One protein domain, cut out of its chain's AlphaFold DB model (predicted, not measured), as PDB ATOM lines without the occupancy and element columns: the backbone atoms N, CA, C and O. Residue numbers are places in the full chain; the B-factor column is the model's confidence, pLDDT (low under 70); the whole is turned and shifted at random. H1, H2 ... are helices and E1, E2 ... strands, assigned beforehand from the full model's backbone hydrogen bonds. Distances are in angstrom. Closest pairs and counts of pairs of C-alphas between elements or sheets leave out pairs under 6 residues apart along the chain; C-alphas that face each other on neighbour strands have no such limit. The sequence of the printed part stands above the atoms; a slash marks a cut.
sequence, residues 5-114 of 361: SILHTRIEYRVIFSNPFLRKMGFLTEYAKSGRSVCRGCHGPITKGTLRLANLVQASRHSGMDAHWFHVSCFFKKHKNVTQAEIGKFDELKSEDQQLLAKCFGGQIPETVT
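AT A GLANCE: This is residues 5 to 114 of the 361 residues of the protein "Poly [ADP-ribose] polymerase 1" of Folsomia candida (UniProt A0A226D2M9). A small, strongly twisted sheet, E1 E2 E3, has H2 packed over it; H1 grazes it at one end of the domain and H3 sits near H2 at the other. The 110 printed residues, under half in named elements, run H1 E1 E2 E3 H2 H3, class mixed; the strands form a meander, each the antiparallel neighbour of the one before. The whole is compact, radius of gyration of the C-alphas 13.7 A, spans 37 by 27 by 26 A.

IN THESE COORDINATES: E1 is residues 27 to 31, E2 51 to 58 (22.7 A), E3 65 to 71. H1, residues 5 to 17, 18.8 A, begins at C-alpha 5 (149.679, 182.030, 155.062). H2 is 72 to 78; H3, 95 to 105, ends at C-alpha 105 (180.633, 185.142, 170.691).

HOW THE PARTS SIT: In hairpin E1 and E2, N 28 and O 54 are 3.0 A apart; in hairpin E2 and E3, N 70 and O 53 are 2.7 A apart. H2 is over E3, height over the sheet 7.3 A. H2 and H3 are close but not clearly touching, C-alphas 76 and 104 closest at 7.0 A. Every O i to N i+4 pair is within hydrogen-bond range in H1 and H3; in H2, 2 of 3.

THE WHOLE: The printed part has no cut. Links E1 to E2 and H2 to H3 are long. Residues 5 to 25 and 107 to 114 have pLDDT under 70.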
ATOM      1  N   SER A   5     148.339 181.634 154.617       38.38
ATOM      2  CA  SER A   5     149.679 182.030 155.062       38.38
ATOM      3  C   SER A   5     149.807 182.167 156.592       38.38
ATOM      4  O   SER A   5     150.869 181.890 157.163       38.38
ATOM      5  N   ILE A   6     148.719 182.523 157.289       37.38
ATOM      6  CA  ILE A   6     148.685 182.669 158.757       37.38
ATOM      7  C   ILE A   6     148.655 181.296 159.442       37.38
ATOM      8  O   ILE A   6     149.267 181.103 160.497       37.38
ATOM      9  N   LEU A   7     147.970 180.326 158.832       33.31
ATOM     10  CA  LEU A   7     147.924 178.948 159.319       33.31
ATOM     11  C   LEU A   7     149.254 178.230 159.074       33.31
ATOM     12  O   LEU A   7     149.761 177.608 160.003       33.31
ATOM     13  N   HIS A   8     149.879 178.401 157.904       35.22
ATOM     14  CA  HIS A   8     151.189 177.802 157.615       35.22
ATOM     15  C   HIS A   8     152.286 178.297 158.570       35.22
ATOM     16  O   HIS A   8     153.055 177.499 159.105       35.22
ATOM     17  N   THR A   9     152.307 179.601 158.881       36.72
ATOM     18  CA  THR A   9     153.255 180.148 159.864       36.72
ATOM     19  C   THR A   9     152.991 179.633 161.283       36.72
ATOM     20  O   THR A   9     153.938 179.264 161.972       36.72
ATOM     21  N   ARG A  10     151.728 179.529 161.730       38.31
ATOM     22  CA  ARG A  10     151.386 178.925 163.038       38.31
ATOM     23  C   ARG A  10     151.749 177.439 163.131       38.31
ATOM     24  O   ARG A  10     152.146 176.996 164.207       38.31
ATOM     25  N   ILE A  11     151.612 176.688 162.040       38.44
ATOM     26  CA  ILE A  11     151.924 175.253 161.981       38.44
ATOM     27  C   ILE A  11     153.440 175.039 162.061       38.44
ATOM     28  O   ILE A  11     153.884 174.261 162.900       38.44
ATOM     29  N   GLU A  12     154.248 175.797 161.315       42.44
ATOM     30  CA  GLU A  12     155.713 175.691 161.402       42.44
ATOM     31  C   GLU A  12     156.271 176.080 162.777       42.44
ATOM     32  O   GLU A  12     157.167 175.406 163.282       42.44
ATOM     33  N   TYR A  13     155.745 177.133 163.419       44.31
ATOM     34  CA  TYR A  13     156.176 177.486 164.777       44.31
ATOM     35  C   TYR A  13     155.849 176.368 165.771       44.31
ATOM     36  O   TYR A  13     156.688 176.015 166.594       44.31
ATOM     37  N   ARG A  14     154.675 175.736 165.656       44.31
ATOM     38  CA  ARG A  14     154.291 174.612 166.521       44.31
ATOM     39  C   ARG A  14     155.208 173.392 166.335       44.31
ATOM     40  O   ARG A  14     155.505 172.738 167.329       44.31
ATOM     41  N   VAL A  15     155.705 173.147 165.116       44.09
ATOM     42  CA  VAL A  15     156.656 172.060 164.796       44.09
ATOM     43  C   VAL A  15     158.055 172.322 165.381       44.09
ATOM     44  O   VAL A  15     158.683 171.401 165.903       44.09
ATOM     45  N   ILE A  16     158.521 173.578 165.382       49.25
ATOM     46  CA  ILE A  16     159.791 173.973 166.026       49.25
ATOM     47  C   ILE A  16     159.723 173.744 167.549       49.25
ATOM     48  O   ILE A  16     160.676 173.242 168.140       49.25
ATOM     49  N   PHE A  17     158.583 174.039 168.187       44.78
ATOM     50  CA  PHE A  17     158.400 173.904 169.643       44.78
ATOM     51  C   PHE A  17     158.020 172.497 170.128       44.78
ATOM     52  O   PHE A  17     158.044 172.246 171.333       44.78
ATOM     53  N   SER A  18     157.697 171.570 169.222       43.91
ATOM     54  CA  SER A  18     157.537 170.145 169.540       43.91
ATOM     55  C   SER A  18     158.847 169.353 169.483       43.91
ATOM     56  O   SER A  18     158.851 168.188 169.866       43.91
ATOM     57  N   ASN A  19     159.954 169.957 169.027       50.28
ATOM     58  CA  ASN A  19     161.253 169.292 168.971       50.28
ATOM     59  C   ASN A  19     161.910 169.262 170.373       50.28
ATOM     60  O   ASN A  19     162.287 170.321 170.890       50.28
ATOM     61  N   PRO A  20     162.096 168.079 170.996       52.81
ATOM     62  CA  PRO A  20     162.688 167.958 172.332       52.81
ATOM     63  C   PRO A  20     164.111 168.527 172.420       52.81
ATOM     64  O   PRO A  20     164.534 168.950 173.494       52.81
ATOM     65  N   PHE A  21     164.837 168.571 171.298       46.47
ATOM     66  CA  PHE A  21     166.214 169.054 171.220       46.47
ATOM     67  C   PHE A  21     166.302 170.582 171.372       46.47
ATOM     68  O   PHE A  21     167.143 171.086 172.110       46.47
ATOM     69  N   LEU A  22     165.364 171.327 170.772       48.09
ATOM     70  CA  LEU A  22     165.285 172.790 170.908       48.09
ATOM     71  C   LEU A  22     164.749 173.231 172.274       48.09
ATOM     72  O   LEU A  22     165.006 174.349 172.703       48.09
ATOM     73  N   ARG A  23     164.058 172.340 172.996       51.62
ATOM     74  CA  ARG A  23     163.596 172.580 174.372       51.62
ATOM     75  C   ARG A  23     164.751 172.648 175.385       51.62
ATOM     76  O   ARG A  23     164.545 173.136 176.492       51.62
ATOM     77  N   LYS A  24     165.938 172.153 175.014       53.12
ATOM     78  CA  LYS A  24     167.155 172.172 175.839       53.12
ATOM     79  C   LYS A  24     168.014 173.428 175.619       53.12
ATOM     80  O   LYS A  24     168.838 173.734 176.475       53.12
ATOM     81  N   MET A  25     167.811 174.158 174.518       61.44
ATOM     82  CA  MET A  25     168.578 175.363 174.187       61.44
ATOM     83  C   MET A  25     167.859 176.623 174.680       61.44
ATOM     84  O   MET A  25     166.661 176.785 174.459       61.44
ATOM     85  N   GLY A  26     168.589 177.527 175.341       79.00
ATOM     86  CA  GLY A  26     168.041 178.809 175.805       79.00
ATOM     87  C   GLY A  26     167.853 179.832 174.680       79.00
ATOM     88  O   GLY A  26     167.039 180.749 174.801       79.00
ATOM     89  N   PHE A  27     168.571 179.663 173.566       89.00
ATOM     90  CA  PHE A  27     168.576 180.604 172.454       89.00
ATOM     91  C   PHE A  27     168.352 179.910 171.111       89.00
ATOM     92  O   PHE A  27     168.579 178.711 170.953       89.00
ATOM     93  N   LEU A  28     167.889 180.673 170.125       90.81
ATOM     94  CA  LEU A  28     167.604 180.184 168.777       90.81
ATOM     95  C   LEU A  28     167.926 181.258 167.742       90.81
ATOM     96  O   LEU A  28     167.744 182.441 168.009       90.81
ATOM     97  N   THR A  29     168.371 180.861 166.555       93.00
ATOM     98  CA  THR A  29     168.624 181.779 165.439       93.00
ATOM     99  C   THR A  29     167.816 181.390 164.203       93.00
ATOM    100  O   THR A  29     167.557 180.214 163.967       93.00
ATOM    101  N   GLU A  30     167.354 182.379 163.437       92.25
ATOM    102  CA  GLU A  30     166.752 182.164 162.117       92.25
ATOM    103  C   GLU A  30     166.785 183.447 161.274       92.25
ATOM    104  O   GLU A  30     166.916 184.560 161.789       92.25
ATOM    105  N   TYR A  31     166.573 183.305 159.965       92.50
ATOM    106  CA  TYR A  31     166.189 184.435 159.122       92.50
ATOM    107  C   TYR A  31     164.725 184.799 159.371       92.50
ATOM    108  O   TYR A  31     163.842 183.938 159.428       92.50
ATOM    109  N   ALA A  32     164.437 186.091 159.507       91.81
ATOM    110  CA  ALA A  32     163.100 186.569 159.817       91.81
ATOM    111  C   ALA A  32     162.076 186.142 158.750       91.81
ATOM    112  O   ALA A  32     162.038 186.683 157.646       91.81
ATOM    113  N   LYS A  33     161.175 185.217 159.104       89.25
ATOM    114  CA  LYS A  33     160.138 184.702 158.188       89.25
ATOM    115  C   LYS A  33     159.158 185.780 157.701       89.25
ATOM    116  O   LYS A  33     158.581 185.676 156.621       89.25
ATOM    117  N   SER A  34     158.956 186.829 158.502       88.06
ATOM    118  CA  SER A  34     158.120 187.991 158.174       88.06
ATOM    119  C   SER A  34     158.621 189.246 158.891       88.06
ATOM    120  O   SER A  34     159.278 189.130 159.923       88.06
ATOM    121  N   GLY A  35     158.230 190.425 158.397       84.94
ATOM    122  CA  GLY A  35     158.564 191.732 158.980       84.94
ATOM    123  C   GLY A  35     157.762 192.134 160.228       84.94
ATOM    124  O   GLY A  35     157.797 193.289 160.630       84.94
ATOM    125  N   ARG A  36     156.972 191.219 160.808       84.38
ATOM    126  CA  ARG A  36     156.025 191.522 161.905       84.38
ATOM    127  C   ARG A  36     156.642 191.453 163.302       84.38
ATOM    128  O   ARG A  36     156.006 191.839 164.276       84.38
ATOM    129  N   SER A  37     157.833 190.878 163.426       84.62
ATOM    130  CA  SER A  37     158.517 190.759 164.715       84.62
ATOM    131  C   SER A  37     159.165 192.075 165.113       84.62
ATOM    132  O   SER A  37     159.775 192.739 164.278       84.62
ATOM    133  N   VAL A  38     159.108 192.379 166.404       85.69
ATOM    134  CA  VAL A  38     159.744 193.548 167.011       85.69
ATOM    135  C   VAL A  38     160.910 193.084 167.881       85.69
ATOM    136  O   VAL A  38     160.774 192.129 168.650       85.69
ATOM    137  N   CYS A  39     162.048 193.756 167.755       90.00
ATOM    138  CA  CYS A  39     163.243 193.517 168.547       90.00
ATOM    139  C   CYS A  39     163.002 193.880 170.015       90.00
ATOM    140  O   CYS A  39     162.595 194.989 170.340       90.00
ATOM    141  N   ARG A  40     163.313 192.969 170.934       86.12
ATOM    142  CA  ARG A  40     163.170 193.169 172.385       86.12
ATOM    143  C   ARG A  40     164.323 193.955 173.024       86.12
ATOM    144  O   ARG A  40     164.327 194.127 174.241       86.12
ATOM    145  N   GLY A  41     165.309 194.377 172.231       80.81
ATOM    146  CA  GLY A  41     166.426 195.219 172.667       80.81
ATOM    147  C   GLY A  41     166.196 196.699 172.365       80.81
ATOM    148  O   GLY A  41     166.259 197.520 173.270       80.81
ATOM    149  N   CYS A  42     165.901 197.025 171.103       80.81
ATOM    150  CA  CYS A  42     165.700 198.404 170.642       80.81
ATOM    151  C   CYS A  42     164.237 198.766 170.343       80.81
ATOM    152  O   CYS A  42     163.966 199.899 169.961       80.81
ATOM    153  N   HIS A  43     163.302 197.815 170.456       78.56
ATOM    154  CA  HIS A  43     161.883 197.986 170.113       78.56
ATOM    155  C   HIS A  43     161.592 198.326 168.640       78.56
ATOM    156  O   HIS A  43     160.444 198.588 168.295       78.56
ATOM    157  N   GLY A  44     162.594 198.235 167.757       77.62
ATOM    158  CA  GLY A  44     162.422 198.386 166.311       77.62
ATOM    159  C   GLY A  44     161.950 197.120 165.591       77.62
ATOM    160  O   GLY A  44     161.970 196.034 166.178       77.62
ATOM    161  N   PRO A  45     161.526 197.206 164.319       83.19
ATOM    162  CA  PRO A  45     160.999 196.085 163.580       83.19
ATOM    163  C   PRO A  45     162.176 195.239 163.089       83.19
ATOM    164  O   PRO A  45     163.310 195.693 162.923       83.19
ATOM    165  N   ILE A  46     161.918 193.970 162.842       87.06
ATOM    166  CA  ILE A  46     162.900 193.096 162.215       87.06
ATOM    167  C   ILE A  46     162.332 192.752 160.850       87.06
ATOM    168  O   ILE A  46     161.316 192.063 160.757       87.06
ATOM    169  N   THR A  47     162.956 193.296 159.810       88.62
ATOM    170  CA  THR A  47     162.544 193.139 158.414       88.62
ATOM    171  C   THR A  47     162.616 191.679 157.977       88.62
ATOM    172  O   THR A  47     163.428 190.903 158.466       88.62
ATOM    173  N   LYS A  48     161.754 191.272 157.040       88.81
ATOM    174  CA  LYS A  48     161.767 189.901 156.507       88.81
ATOM    175  C   LYS A  48     163.134 189.591 155.875       88.81
ATOM    176  O   LYS A  48     163.674 190.422 155.159       88.81
ATOM    177  N   GLY A  49     163.657 188.393 156.112       87.56
ATOM    178  CA  GLY A  49     164.921 187.915 155.548       87.56
ATOM    179  C   GLY A  49     166.175 188.306 156.334       87.56
ATOM    180  O   GLY A  49     167.229 187.751 156.056       87.56
ATOM    181  N   THR A  50     166.090 189.187 157.338       90.75
ATOM    182  CA  THR A  50     167.262 189.528 158.163       90.75
ATOM    183  C   THR A  50     167.521 188.478 159.233       90.75
ATOM    184  O   THR A  50     166.572 187.965 159.834       90.75
ATOM    185  N   LEU A  51     168.796 188.212 159.516       92.69
ATOM    186  CA  LEU A  51     169.215 187.353 160.619       92.69
ATOM    187  C   LEU A  51     168.738 187.926 161.962       92.69
ATOM    188  O   LEU A  51     168.915 189.113 162.250       92.69
ATOM    189  N   ARG A  52     168.120 187.083 162.789       93.75
ATOM    190  CA  ARG A  52     167.649 187.451 164.128       93.75
ATOM    191  C   ARG A  52     167.868 186.316 165.117       93.75
ATOM    192  O   ARG A  52     167.770 185.146 164.760       93.75
ATOM    193  N   LEU A  53     168.089 186.682 166.376       94.25
ATOM    194  CA  LEU A  53     168.232 185.730 167.478       94.25
ATOM    195  C   LEU A  53     167.039 185.839 168.423       94.25
ATOM    196  O   LEU A  53     166.481 186.919 168.615       94.25
ATOM    197  N   ALA A  54     166.642 184.724 169.019       91.94
ATOM    198  CA  ALA A  54     165.599 184.633 170.021       91.94
ATOM    199  C   ALA A  54     166.152 184.119 171.346       91.94
ATOM    200  O   ALA A  54     166.925 183.168 171.379       91.94
ATOM    201  N   ASN A  55     165.670 184.709 172.435       89.25
ATOM    202  CA  ASN A  55     165.694 184.098 173.760       89.25
ATOM    203  C   ASN A  55     164.388 183.313 173.953       89.25
ATOM    204  O   ASN A  55     163.305 183.891 173.802       89.25
ATOM    205  N   LEU A  56     164.490 182.013 174.225       85.69
ATOM    206  CA  LEU A  56     163.350 181.125 174.424       85.69
ATOM    207  C   LEU A  56     162.934 181.143 175.895       85.69
ATOM    208  O   LEU A  56     163.695 180.766 176.781       85.69
ATOM    209  N   VAL A  57     161.703 181.577 176.160       82.19
ATOM    210  CA  VAL A  57     161.160 181.694 177.518       82.19
ATOM    211  C   VAL A  57     159.914 180.832 177.638       82.19
ATOM    212  O   VAL A  57     159.085 180.823 176.734       82.19
ATOM    213  N   GLN A  58     159.737 180.131 178.759       77.94
ATOM    214  CA  GLN A  58     158.503 179.387 179.013       77.94
ATOM    215  C   GLN A  58     157.308 180.345 179.007       77.94
ATOM    216  O   GLN A  58     157.259 181.314 179.770       77.94
ATOM    217  N   ALA A  59     156.328 180.066 178.151       76.31
ATOM    218  CA  ALA A  59     155.147 180.896 178.049       76.31
ATOM    219  C   ALA A  59     154.308 180.786 179.326       76.31
ATOM    220  O   ALA A  59     154.052 179.702 179.848       76.31
ATOM    221  N   SER A  60     153.828 181.928 179.813       77.75
ATOM    222  CA  SER A  60     153.004 181.987 181.032       77.75
ATOM    223  C   SER A  60     151.585 181.443 180.843       77.75
ATOM    224  O   SER A  60     150.924 181.096 181.816       77.75
ATOM    225  N   ARG A  61     151.091 181.407 179.599       75.94
ATOM    226  CA  ARG A  61     149.680 181.125 179.278       75.94
ATOM    227  C   ARG A  61     149.449 179.770 178.622       75.94
ATOM    228  O   ARG A  61     148.301 179.377 178.451       75.94
ATOM    229  N   HIS A  62     150.509 179.089 178.206       74.62
ATOM    230  CA  HIS A  62     150.406 177.806 177.526       74.62
ATOM    231  C   HIS A  62     151.637 176.946 177.779       74.62
ATOM    232  O   HIS A  62     152.719 177.439 178.086       74.62
ATOM    233  N   SER A  63     151.472 175.643 177.579       71.81
ATOM    234  CA  SER A  63     152.519 174.631 177.717       71.81
ATOM    235  C   SER A  63     153.497 174.648 176.531       71.81
ATOM    236  O   SER A  63     153.696 173.636 175.868       71.81
ATOM    237  N   GLY A  64     154.075 175.811 176.225       78.94
ATOM    238  CA  GLY A  64     155.031 176.011 175.134       78.94
ATOM    239  C   GLY A  64     156.042 177.109 175.453       78.94
ATOM    240  O   GLY A  64     155.996 177.695 176.532       78.94
ATOM    241  N   MET A  65     156.943 177.385 174.515       78.12
ATOM    242  CA  MET A  65     157.953 178.439 174.637       78.12
ATOM    243  C   MET A  65     157.571 179.642 173.770       78.12
ATOM    244  O   MET A  65     157.065 179.474 172.661       78.12
ATOM    245  N   ASP A  66     157.852 180.840 174.265       80.62
ATOM    246  CA  ASP A  66     157.773 182.096 173.532       80.62
ATOM    247  C   ASP A  66     159.173 182.508 173.061       80.62
ATOM    248  O   ASP A  66     160.129 182.535 173.837       80.62
ATOM    249  N   ALA A  67     159.289 182.868 171.781       88.56
ATOM    250  CA  ALA A  67     160.521 183.399 171.209       88.56
ATOM    251  C   ALA A  67     160.560 184.929 171.336       88.56
ATOM    252  O   ALA A  67     159.792 185.656 170.698       88.56
ATOM    253  N   HIS A  68     161.484 185.434 172.147       90.25
ATOM    254  CA  HIS A  68     161.766 186.861 172.254       90.25
ATOM    255  C   HIS A  68     162.854 187.260 171.258       90.25
ATOM    256  O   HIS A  68     164.031 187.060 171.533       90.25
ATOM    257  N   TRP A  69     162.450 187.821 170.116       92.38
ATOM    258  CA  TRP A  69     163.343 188.183 169.008       92.38
ATOM    259  C   TRP A  69     164.183 189.441 169.264       92.38
ATOM    260  O   TRP A  69     163.702 190.414 169.844       92.38
ATOM    261  N   PHE A  70     165.408 189.446 168.744       91.19
ATOM    262  CA  PHE A  70     166.374 190.541 168.777       91.19
ATOM    263  C   PHE A  70     167.092 190.662 167.425       91.19
ATOM    264  O   PHE A  70     167.319 189.660 166.743       91.19
ATOM    265  N   HIS A  71     167.512 191.879 167.063       92.75
ATOM    266  CA  HIS A  71     168.593 192.051 166.085       92.75
ATOM    267  C   HIS A  71     169.886 191.443 166.633       92.75
ATOM    268  O   HIS A  71     170.076 191.411 167.849       92.75
ATOM    269  N   VAL A  72     170.795 191.029 165.751       91.69
ATOM    270  CA  VAL A  72     172.080 190.418 166.134       91.69
ATOM    271  C   VAL A  72     172.859 191.309 167.111       91.69
ATOM    272  O   VAL A  72     173.195 190.879 168.211       91.69
ATOM    273  N   SER A  73     173.038 192.590 166.779       89.50
ATOM    274  CA  SER A  73     173.718 193.561 167.649       89.50
ATOM    275  C   SER A  73     173.005 193.764 168.994       89.50
ATOM    276  O   SER A  73     173.640 193.833 170.044       89.50
ATOM    277  N   CYS A  74     171.671 193.816 168.991       88.56
ATOM    278  CA  CYS A  74     170.868 193.965 170.206       88.56
ATOM    279  C   CYS A  74     170.948 192.736 171.120       88.56
ATOM    280  O   CYS A  74     170.876 192.879 172.340       88.56
ATOM    281  N   PHE A  75     171.086 191.543 170.538       92.19
ATOM    282  CA  PHE A  75     171.222 190.298 171.278       92.19
ATOM    283  C   PHE A  75     172.527 190.283 172.079       92.19
ATOM    284  O   PHE A  75     172.483 190.154 173.300       92.19
ATOM    285  N   PHE A  76     173.668 190.517 171.425       87.62
ATOM    286  CA  PHE A  76     174.986 190.463 172.073       87.62
ATOM    287  C   PHE A  76     175.263 191.630 173.027       87.62
ATOM    288  O   PHE A  76     175.995 191.463 174.000       87.62
ATOM    289  N   LYS A  77     174.597 192.781 172.850       85.44
ATOM    290  CA  LYS A  77     174.591 193.845 173.873       85.44
ATOM    291  C   LYS A  77     174.003 193.368 175.207       85.44
ATOM    292  O   LYS A  77     174.435 193.818 176.266       85.44
ATOM    293  N   LYS A  78     173.014 192.471 175.157       80.44
ATOM    294  CA  LYS A  78     172.272 191.984 176.326       80.44
ATOM    295  C   LYS A  78     172.806 190.660 176.872       80.44
ATOM    296  O   LYS A  78     172.796 190.447 178.080       80.44
ATOM    297  N   HIS A  79     173.256 189.780 175.988       82.44
ATOM    298  CA  HIS A  79     173.663 188.416 176.287       82.44
ATOM    299  C   HIS A  79     175.157 188.240 175.971       82.44
ATOM    300  O   HIS A  79     175.522 187.723 174.921       82.44
ATOM    301  N   LYS A  80     176.019 188.715 176.882       75.25
ATOM    302  CA  LYS A  80     177.472 188.845 176.652       75.25
ATOM    303  C   LYS A  80     178.266 187.529 176.687       75.25
ATOM    304  O   LYS A  80     179.355 187.488 176.138       75.25
ATOM    305  N   ASN A  81     177.727 186.474 177.306       76.94
ATOM    306  CA  ASN A  81     178.451 185.218 177.568       76.94
ATOM    307  C   ASN A  81     177.815 184.002 176.873       76.94
ATOM    308  O   ASN A  81     177.939 182.883 177.362       76.94
ATOM    309  N   VAL A  82     177.072 184.220 175.785       81.94
ATOM    310  CA  VAL A  82     176.422 183.125 175.048       81.94
ATOM    311  C   VAL A  82     177.445 182.435 174.165       81.94
ATOM    312  O   VAL A  82     178.222 183.098 173.484       81.94
ATOM    313  N   THR A  83     177.422 181.107 174.154       80.81
ATOM    314  CA  THR A  83     178.291 180.296 173.292       80.81
ATOM    315  C   THR A  83     177.507 179.695 172.127       80.81
ATOM    316  O   THR A  83     176.283 179.563 172.187       80.81
ATOM    317  N   GLN A  84     178.204 179.286 171.061       83.81
ATOM    318  CA  GLN A  84     177.581 178.638 169.897       83.81
ATOM    319  C   GLN A  84     176.721 177.426 170.293       83.81
ATOM    320  O   GLN A  84     175.648 177.224 169.732       83.81
ATOM    321  N   ALA A  85     177.158 176.653 171.294       81.19
ATOM    322  CA  ALA A  85     176.455 175.464 171.767       81.19
ATOM    323  C   ALA A  85     175.088 175.763 172.406       81.19
ATOM    324  O   ALA A  85     174.277 174.854 172.531       81.19
ATOM    325  N   GLU A  86     174.813 177.004 172.810       80.00
ATOM    326  CA  GLU A  86     173.551 177.399 173.449       80.00
ATOM    327  C   GLU A  86     172.502 177.913 172.449       80.00
ATOM    328  O   GLU A  86     171.352 178.162 172.833       80.00
ATOM    329  N   ILE A  87     172.884 178.083 171.176       86.50
ATOM    330  CA  ILE A  87     172.027 178.615 170.114       86.50
ATOM    331  C   ILE A  87     171.567 177.487 169.195       86.50
ATOM    332  O   ILE A  87     172.326 176.922 168.412       86.50
ATOM    333  N   GLY A  88     170.270 177.196 169.244       87.38
ATOM    334  CA  GLY A  88     169.628 176.291 168.299       87.38
ATOM    335  C   GLY A  88     169.558 176.881 166.889       87.38
ATOM    336  O   GLY A  88     169.439 178.096 166.727       87.38
ATOM    337  N   LYS A  89     169.556 175.998 165.878       88.06
ATOM    338  CA  LYS A  89     169.484 176.321 164.435       88.06
ATOM    339  C   LYS A  89     170.675 177.107 163.874       88.06
ATOM    340  O   LYS A  89     170.578 177.674 162.791       88.06
ATOM    341  N   PHE A  90     171.803 177.121 164.577       87.88
ATOM    342  CA  PHE A  90     173.027 177.741 164.073       87.88
ATOM    343  C   PHE A  90     173.491 177.116 162.748       87.88
ATOM    344  O   PHE A  90     173.802 177.837 161.804       87.88
ATOM    345  N   ASP A  91     173.430 175.787 162.648       87.81
ATOM    346  CA  ASP A  91     173.878 175.035 161.469       87.81
ATOM    347  C   ASP A  91     172.992 175.253 160.226       87.81
ATOM    348  O   ASP A  91     173.406 174.955 159.110       87.81
ATOM    349  N   GLU A  92     171.775 175.791 160.395       89.12
ATOM    350  CA  GLU A  92     170.862 176.130 159.289       89.12
ATOM    351  C   GLU A  92     171.193 177.493 158.642       89.12
ATOM    352  O   GLU A  92     170.604 177.857 157.622       89.12
ATOM    353  N   LEU A  93     172.099 178.281 159.236       89.69
ATOM    354  CA  LEU A  93     172.497 179.586 158.708       89.69
ATOM    355  C   LEU A  93     173.489 179.456 157.553       89.69
ATOM    356  O   LEU A  93     174.231 178.480 157.460       89.69
ATOM    357  N   LYS A  94     173.564 180.488 156.707       89.56
ATOM    358  CA  LYS A  94     174.620 180.591 155.696       89.56
ATOM    359  C   LYS A  94     175.995 180.699 156.359       89.56
ATOM    360  O   LYS A  94     176.125 181.306 157.423       89.56
ATOM    361  N   SER A  95     177.020 180.162 155.705       87.75
ATOM    362  CA  SER A  95     178.392 180.128 156.223       87.75
ATOM    363  C   SER A  95     178.935 181.512 156.595       87.75
ATOM    364  O   SER A  95     179.657 181.639 157.582       87.75
ATOM    365  N   GLU A  96     178.558 182.564 155.861       89.25
ATOM    366  CA  GLU A  96     178.960 183.943 156.169       89.25
ATOM    367  C   GLU A  96     178.374 184.421 157.510       89.25
ATOM    368  O   GLU A  96     179.079 185.006 158.336       89.25
ATOM    369  N   ASP A  97     177.100 184.116 157.763       88.62
ATOM    370  CA  ASP A  97     176.397 184.479 158.996       88.62
ATOM    371  C   ASP A  97     176.852 183.630 160.195       88.62
ATOM    372  O   ASP A  97     176.909 184.124 161.322       88.62
ATOM    373  N   GLN A  98     177.244 182.372 159.963       89.56
ATOM    374  CA  GLN A  98     177.869 181.532 160.991       89.56
ATOM    375  C   GLN A  98     179.193 182.144 161.466       89.56
ATOM    376  O   GLN A  98     179.420 182.273 162.669       89.56
ATOM    377  N   GLN A  99     180.047 182.588 160.537       87.38
ATOM    378  CA  GLN A  99     181.304 183.266 160.873       87.38
ATOM    379  C   GLN A  99     181.065 184.602 161.586       87.38
ATOM    380  O   GLN A  99     181.802 184.957 162.508       87.38
ATOM    381  N   LEU A 100     180.026 185.340 161.187       86.75
ATOM    382  CA  LEU A 100     179.636 186.593 161.829       86.75
ATOM    383  C   LEU A 100     179.235 186.380 163.294       86.75
ATOM    384  O   LEU A 100     179.723 187.085 164.179       86.75
ATOM    385  N   LEU A 101     178.396 185.380 163.567       87.81
ATOM    386  CA  LEU A 101     178.004 185.027 164.930       87.81
ATOM    387  C   LEU A 101     179.176 184.460 165.742       87.81
ATOM    388  O   LEU A 101     179.311 184.810 166.911       87.81
ATOM    389  N   ALA A 102     180.059 183.668 165.123       86.62
ATOM    390  CA  ALA A 102     181.268 183.158 165.768       86.62
ATOM    391  C   ALA A 102     182.164 184.290 166.300       86.62
ATOM    392  O   ALA A 102     182.638 184.225 167.434       86.62
ATOM    393  N   LYS A 103     182.327 185.372 165.524       84.50
ATOM    394  CA  LYS A 103     183.034 186.586 165.969       84.50
ATOM    395  C   LYS A 103     182.304 187.293 167.116       84.50
ATOM    396  O   LYS A 103     182.942 187.712 168.080       84.50
ATOM    397  N   CYS A 104     180.974 187.357 167.050       83.19
ATOM    398  CA  CYS A 104     180.157 187.976 168.094       83.19
ATOM    399  C   CYS A 104     180.245 187.240 169.443       83.19
ATOM    400  O   CYS A 104     180.231 187.899 170.482       83.19
ATOM    401  N   PHE A 105     180.395 185.907 169.454       82.19
ATOM    402  CA  PHE A 105     180.633 185.142 170.691       82.19
ATOM    403  C   PHE A 105     181.955 185.509 171.373       82.19
ATOM    404  O   PHE A 105     182.048 185.461 172.595       82.19
ATOM    405  N   GLY A 106     182.962 185.926 170.598       70.19
ATOM    406  CA  GLY A 106     184.247 186.418 171.101       70.19
ATOM    407  C   GLY A 106     184.224 187.867 171.605       70.19
ATOM    408  O   GLY A 106     185.282 188.429 171.872       70.19
ATOM    409  N   GLY A 107     183.048 188.499 171.699       67.25
ATOM    410  CA  GLY A 107     182.896 189.880 172.173       67.25
ATOM    411  C   GLY A 107     183.188 190.959 171.124       67.25
ATOM    412  O   GLY A 107     183.125 192.144 171.446       67.25
ATOM    413  N   GLN A 108     183.463 190.583 169.873       61.75
ATOM    414  CA  GLN A 108     183.648 191.516 168.760       61.75
ATOM    415  C   GLN A 108     182.339 191.636 167.973       61.75
ATOM    416  O   GLN A 108     181.943 190.694 167.291       61.75
ATOM    417  N   ILE A 109     181.656 192.783 168.055       62.50
ATOM    418  CA  ILE A 109     180.459 193.066 167.245       62.50
ATOM    419  C   ILE A 109     180.919 193.753 165.943       62.50
ATOM    420  O   ILE A 109     181.379 194.890 166.022       62.50
ATOM    421  N   PRO A 110     180.824 193.111 164.761       58.12
ATOM    422  CA  PRO A 110     181.294 193.701 163.507       58.12
ATOM    423  C   PRO A 110     180.404 194.862 163.028       58.12
ATOM    424  O   PRO A 110     179.177 194.771 163.099       58.12
ATOM    425  N   GLU A 111     181.014 195.899 162.444       54.12
ATOM    426  CA  GLU A 111     180.328 197.048 161.812       54.12
ATOM    427  C   GLU A 111     179.400 196.636 160.654       54.12
ATOM    428  O   GLU A 111     178.408 197.290 160.355       54.12
ATOM    429  N   THR A 112     179.622 195.484 160.021       51.34
ATOM    430  CA  THR A 112     178.727 194.996 158.957       51.34
ATOM    431  C   THR A 112     177.309 194.670 159.452       51.34
ATOM    432  O   THR A 112     176.379 194.600 158.652       51.34
ATOM    433  N   VAL A 113     177.107 194.524 160.768       53.53
ATOM    434  CA  VAL A 113     175.792 194.324 161.409       53.53
ATOM    435  C   VAL A 113     175.071 195.654 161.676       53.53
ATOM    436  O   VAL A 113     173.868 195.660 161.944       53.53
ATOM    437  N   THR A 114     175.773 196.792 161.614       48.38
ATOM    438  CA  THR A 114     175.208 198.129 161.870       48.38
ATOM    439  C   THR A 114     174.664 198.817 160.615       48.38
ATOM    440  O   THR A 114     174.031 199.862 160.741       48.38
TER     441      THR A 114